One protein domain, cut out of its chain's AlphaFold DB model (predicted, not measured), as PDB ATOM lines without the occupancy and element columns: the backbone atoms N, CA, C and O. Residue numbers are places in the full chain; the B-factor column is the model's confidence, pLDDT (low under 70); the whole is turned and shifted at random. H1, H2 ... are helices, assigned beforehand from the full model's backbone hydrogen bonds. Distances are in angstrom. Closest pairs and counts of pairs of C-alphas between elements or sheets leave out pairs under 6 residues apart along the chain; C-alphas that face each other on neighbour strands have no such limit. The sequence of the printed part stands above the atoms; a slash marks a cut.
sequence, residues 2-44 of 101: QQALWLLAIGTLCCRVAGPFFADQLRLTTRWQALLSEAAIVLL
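What this domain is: This is residues 2 to 44 of the 101 residues of an uncharacterized protein of Rhodoferax fermentans (UniProt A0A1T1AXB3). Two helices form an open, flat V: the long H1 makes one arm, the shorter H2 makes the other, and residues 26 to 29 make the corner between them. The space between the arms is empty, with no core, and H1 makes most of the length. The printed part has 43 residues, with two named helices in the order H1, H2 and no named strand; its class is all helix. The whole is extended, with a radius of gyration of the C-alphas of 14.7 A, and the C-alphas span 44 by 25 by 6 A along their three main axes.

Where its parts are: H1 is residues 2 to 25, 35.0 A from first to last C-alpha. It begins at C-alpha 2, at (128.377, 196.370, 132.227), and ends at C-alpha 25, at (115.343, 222.993, 113.555). H2 is residues 30 to 44, 21.3 A long by the same measure, and ends at C-alpha 44, at (138.573, 214.699, 106.777).

How they stand to each other: H1 and H2 are apart, with no C-alpha of the one within 8 A of the other. Residues 26 to 29 join them in a tight link. Residues 2 to 27, of which 2 to 25 belong to H1, stand free, and so do residues 29 to 35 and 37 to 44. In H2 every O i to N i+4 pair is within hydrogen-bond range; in H1 it is 17 of 20.

The domain as a whole: The two C-alphas farthest apart are those of Gln 2 and Arg 31, at 44.8 A. The printed part has no cut, and no link is long. The mean pLDDT of the printed part is 75.5; residues 22 to 32, 34, 38 to 39 and 41 to 42 are under 70.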
ATOM      1  N   GLN A   2     129.385 196.178 133.290       76.12
ATOM      2  CA  GLN A   2     128.377 196.370 132.227       76.12
ATOM      3  C   GLN A   2     127.632 197.725 132.256       76.12
ATOM      4  O   GLN A   2     127.211 198.212 131.214       76.12
ATOM      5  N   GLN A   3     127.500 198.363 133.425       81.56
ATOM      6  CA  GLN A   3     126.755 199.624 133.592       81.56
ATOM      7  C   GLN A   3     127.424 200.832 132.907       81.56
ATOM      8  O   GLN A   3     126.731 201.707 132.395       81.56
ATOM      9  N   ALA A   4     128.760 200.857 132.823       87.56
ATOM     10  CA  ALA A   4     129.497 201.931 132.151       87.56
ATOM     11  C   ALA A   4     129.289 201.916 130.628       87.56
ATOM     12  O   ALA A   4     129.212 202.965 129.995       87.56
ATOM     13  N   LEU A   5     129.143 200.721 130.049       88.81
ATOM     14  CA  LEU A   5     128.924 200.527 128.616       88.81
ATOM     15  C   LEU A   5     127.557 201.071 128.187       88.81
ATOM     16  O   LEU A   5     127.456 201.732 127.159       88.81
ATOM     17  N   TRP A   6     126.531 200.872 129.020       90.81
ATOM     18  CA  TRP A   6     125.203 201.449 128.805       90.81
ATOM     19  C   TRP A   6     125.214 202.975 128.884       90.81
ATOM     20  O   TRP A   6     124.660 203.626 128.005       90.81
ATOM     21  N   LEU A   7     125.893 203.553 129.879       91.19
ATOM     22  CA  LEU A   7     126.047 205.008 129.997       91.19
ATOM     23  C   LEU A   7     126.765 205.610 128.779       91.19
ATOM     24  O   LEU A   7     126.312 206.618 128.238       91.19
ATOM     25  N   LEU A   8     127.837 204.970 128.303       88.62
ATOM     26  CA  LEU A   8     128.586 205.425 127.128       88.62
ATOM     27  C   LEU A   8     127.772 205.280 125.832       88.62
ATOM     28  O   LEU A   8     127.774 206.181 124.989       88.62
ATOM     29  N   ALA A   9     127.049 204.167 125.681       90.69
ATOM     30  CA  ALA A   9     126.178 203.913 124.537       90.69
ATOM     31  C   ALA A   9     125.040 204.938 124.469       90.69
ATOM     32  O   ALA A   9     124.793 205.511 123.408       90.69
ATOM     33  N   ILE A  10     124.400 205.226 125.607       93.94
ATOM     34  CA  ILE A  10     123.359 206.252 125.715       93.94
ATOM     35  C   ILE A  10     123.946 207.633 125.419       93.94
ATOM     36  O   ILE A  10     123.364 208.365 124.626       93.94
ATOM     37  N   GLY A  11     125.110 207.980 125.978       89.88
ATOM     38  CA  GLY A  11     125.776 209.256 125.696       89.88
ATOM     39  C   GLY A  11     126.093 209.437 124.208       89.88
ATOM     40  O   GLY A  11     125.803 210.483 123.628       89.88
ATOM     41  N   THR A  12     126.598 208.382 123.562       88.50
ATOM     42  CA  THR A  12     126.908 208.380 122.124       88.50
ATOM     43  C   THR A  12     125.643 208.529 121.283       88.50
ATOM     44  O   THR A  12     125.590 209.370 120.387       88.50
ATOM     45  N   LEU A  13     124.601 207.748 121.582       88.25
ATOM     46  CA  LEU A  13     123.323 207.816 120.871       88.25
ATOM     47  C   LEU A  13     122.638 209.168 121.071       88.25
ATOM     48  O   LEU A  13     122.121 209.726 120.108       88.25
ATOM     49  N   CYS A  14     122.695 209.730 122.276       88.75
ATOM     50  CA  CYS A  14     122.150 211.050 122.573       88.75
ATOM     51  C   CYS A  14     122.852 212.131 121.738       88.75
ATOM     52  O   CYS A  14     122.189 212.934 121.084       88.75
ATOM     53  N   CYS A  15     124.186 212.084 121.646       81.62
ATOM     54  CA  CYS A  15     124.958 212.990 120.791       81.62
ATOM     55  C   CYS A  15     124.619 212.802 119.296       81.62
ATOM     56  O   CYS A  15     124.476 213.770 118.549       81.62
ATOM     57  N   ARG A  16     124.401 211.550 118.868       81.31
ATOM     58  CA  ARG A  16     124.044 211.210 117.483       81.31
ATOM     59  C   ARG A  16     122.635 211.658 117.094       81.31
ATOM     60  O   ARG A  16     122.432 211.999 115.937       81.31
ATOM     61  N   VAL A  17     121.682 211.651 118.029       82.19
ATOM     62  CA  VAL A  17     120.289 212.091 117.814       82.19
ATOM     63  C   VAL A  17     120.150 213.608 117.960       82.19
ATOM     64  O   VAL A  17     119.348 214.215 117.251       82.19
ATOM     65  N   ALA A  18     120.975 214.241 118.799       77.56
ATOM     66  CA  ALA A  18     121.032 215.696 118.899       77.56
ATOM     67  C   ALA A  18     121.368 216.336 117.542       77.56
ATOM     68  O   ALA A  18     120.726 217.307 117.161       77.56
ATOM     69  N   GLY A  19     122.298 215.758 116.771       72.94
ATOM     70  CA  GLY A  19     122.673 216.261 115.443       72.94
ATOM     71  C   GLY A  19     121.478 216.471 114.495       72.94
ATOM     72  O   GLY A  19     121.228 217.608 114.106       72.94
ATOM     73  N   PRO A  20     120.706 215.423 114.148       70.31
ATOM     74  CA  PRO A  20     119.495 215.529 113.333       70.31
ATOM     75  C   PRO A  20     118.427 216.444 113.935       70.31
ATOM     76  O   PRO A  20     117.799 217.196 113.202       70.31
ATOM     77  N   PHE A  21     118.237 216.418 115.258       71.12
ATOM     78  CA  PHE A  21     117.213 217.226 115.928       71.12
ATOM     79  C   PHE A  21     117.533 218.730 115.897       71.12
ATOM     80  O   PHE A  21     116.637 219.564 115.763       71.12
ATOM     81  N   PHE A  22     118.816 219.089 115.990       65.44
ATOM     82  CA  PHE A  22     119.284 220.457 115.777       65.44
ATOM     83  C   PHE A  22     119.320 220.815 114.289       65.44
ATOM     84  O   PHE A  22     118.978 221.939 113.945       65.44
ATOM     85  N   ALA A  23     119.685 219.884 113.405       67.06
ATOM     86  CA  ALA A  23     119.726 220.113 111.959       67.06
ATOM     87  C   ALA A  23     118.334 220.317 111.337       67.06
ATOM     88  O   ALA A  23     118.208 221.094 110.397       67.06
ATOM     89  N   ASP A  24     117.295 219.663 111.859       66.62
ATOM     90  CA  ASP A  24     115.908 219.847 111.409       66.62
ATOM     91  C   ASP A  24     115.344 221.214 111.842       66.62
ATOM     92  O   ASP A  24     114.641 221.889 111.088       66.62
ATOM     93  N   GLN A  25     115.733 221.678 113.035       65.50
ATOM     94  CA  GLN A  25     115.343 222.993 113.555       65.50
ATOM     95  C   GLN A  25     116.156 224.143 112.945       65.50
ATOM     96  O   GLN A  25     115.631 225.232 112.699       65.50
ATOM     97  N   LEU A  26     117.438 223.916 112.662       63.06
ATOM     98  CA  LEU A  26     118.305 224.857 111.966       63.06
ATOM     99  C   LEU A  26     118.057 224.716 110.464       63.06
ATOM    100  O   LEU A  26     118.771 224.001 109.768       63.06
ATOM    101  N   ARG A  27     117.062 225.441 109.939       61.06
ATOM    102  CA  ARG A  27     116.910 225.661 108.491       61.06
ATOM    103  C   ARG A  27     118.108 226.456 107.964       61.06
ATOM    104  O   ARG A  27     118.035 227.666 107.760       61.06
ATOM    105  N   LEU A  28     119.239 225.778 107.797       61.59
ATOM    106  CA  LEU A  28     120.474 226.346 107.289       61.59
ATOM    107  C   LEU A  28     120.249 226.763 105.837       61.59
ATOM    108  O   LEU A  28     119.887 225.957 104.983       61.59
ATOM    109  N   THR A  29     120.467 228.042 105.548       64.06
ATOM    110  CA  THR A  29     120.452 228.557 104.178       64.06
ATOM    111  C   THR A  29     121.473 227.792 103.333       64.06
ATOM    112  O   THR A  29     122.576 227.518 103.805       64.06
ATOM    113  N   THR A  30     121.159 227.515 102.064       69.62
ATOM    114  CA  THR A  30     121.978 226.725 101.119       69.62
ATOM    115  C   THR A  30     123.472 227.092 101.122       69.62
ATOM    116  O   THR A  30     124.327 226.224 100.974       69.62
ATOM    117  N   ARG A  31     123.805 228.371 101.358       67.38
ATOM    118  CA  ARG A  31     125.190 228.860 101.497       67.38
ATOM    119  C   ARG A  31     125.933 228.261 102.697       67.38
ATOM    120  O   ARG A  31     127.066 227.825 102.544       67.38
ATOM    121  N   TRP A  32     125.309 228.216 103.873       64.81
ATOM    122  CA  TRP A  32     125.917 227.642 105.078       64.81
ATOM    123  C   TRP A  32     126.102 226.134 104.951       64.81
ATOM    124  O   TRP A  32     127.108 225.595 105.399       64.81
ATOM    125  N   GLN A  33     125.170 225.462 104.279       71.94
ATOM    126  CA  GLN A  33     125.250 224.025 104.045       71.94
ATOM    127  C   GLN A  33     126.403 223.664 103.098       71.94
ATOM    128  O   GLN A  33     127.126 222.705 103.358       71.94
ATOM    129  N   ALA A  34     126.638 224.480 102.064       69.88
ATOM    130  CA  ALA A  34     127.805 224.344 101.192       69.88
ATOM    131  C   ALA A  34     129.126 224.561 101.952       69.88
ATOM    132  O   ALA A  34     130.035 223.744 101.837       69.88
ATOM    133  N   LEU A  35     129.210 225.604 102.789       70.31
ATOM    134  CA  LEU A  35     130.404 225.887 103.598       70.31
ATOM    135  C   LEU A  35     130.712 224.776 104.612       70.31
ATOM    136  O   LEU A  35     131.870 224.407 104.786       70.31
ATOM    137  N   LEU A  36     129.689 224.217 105.263       73.25
ATOM    138  CA  LEU A  36     129.858 223.098 106.196       73.25
ATOM    139  C   LEU A  36     130.286 221.816 105.474       73.25
ATOM    140  O   LEU A  36     131.073 221.044 106.017       73.25
ATOM    141  N   SER A  37     129.793 221.595 104.253       74.00
ATOM    142  CA  SER A  37     130.188 220.450 103.430       74.00
ATOM    143  C   SER A  37     131.656 220.550 102.991       74.00
ATOM    144  O   SER A  37     132.405 219.590 103.160       74.00
ATOM    145  N   GLU A  38     132.094 221.729 102.541       69.88
ATOM    146  CA  GLU A  38     133.506 222.045 102.262       69.88
ATOM    147  C   GLU A  38     134.388 221.850 103.506       69.88
ATOM    148  O   GLU A  38     135.386 221.131 103.466       69.88
ATOM    149  N   ALA A  39     133.986 222.413 104.651       63.47
ATOM    150  CA  ALA A  39     134.737 222.292 105.898       63.47
ATOM    151  C   ALA A  39     134.874 220.833 106.364       63.47
ATOM    152  O   ALA A  39     135.943 220.438 106.823       63.47
ATOM    153  N   ALA A  40     133.829 220.014 106.214       74.44
ATOM    154  CA  ALA A  40     133.894 218.590 106.534       74.44
ATOM    155  C   ALA A  40     134.925 217.855 105.664       74.44
ATOM    156  O   ALA A  40     135.689 217.044 106.183       74.44
ATOM    157  N   ILE A  41     134.998 218.170 104.366       68.88
ATOM    158  CA  ILE A  41     136.003 217.599 103.458       68.88
ATOM    159  C   ILE A  41     137.412 218.027 103.884       68.88
ATOM    160  O   ILE A  41     138.297 217.181 104.004       68.88
ATOM    161  N   VAL A  42     137.615 219.316 104.176       69.75
ATOM    162  CA  VAL A  42     138.904 219.839 104.662       69.75
ATOM    163  C   VAL A  42     139.315 219.158 105.969       69.75
ATOM    164  O   VAL A  42     140.467 218.752 106.101       69.75
ATOM    165  N   LEU A  43     138.383 218.972 106.909       70.38
ATOM    166  CA  LEU A  43     138.635 218.287 108.179       70.38
ATOM    167  C   LEU A  43     138.966 216.806 107.986       70.38
ATOM    168  O   LEU A  43     139.879 216.315 108.637       70.38
ATOM    169  N   LEU A  44     138.271 216.099 107.092       73.69
ATOM    170  CA  LEU A  44     138.573 214.699 106.777       73.69
ATOM    171  C   LEU A  44     139.946 214.556 106.111       73.69
ATOM    172  O   LEU A  44     140.708 213.665 106.480       73.69
TER     173      LEU A  44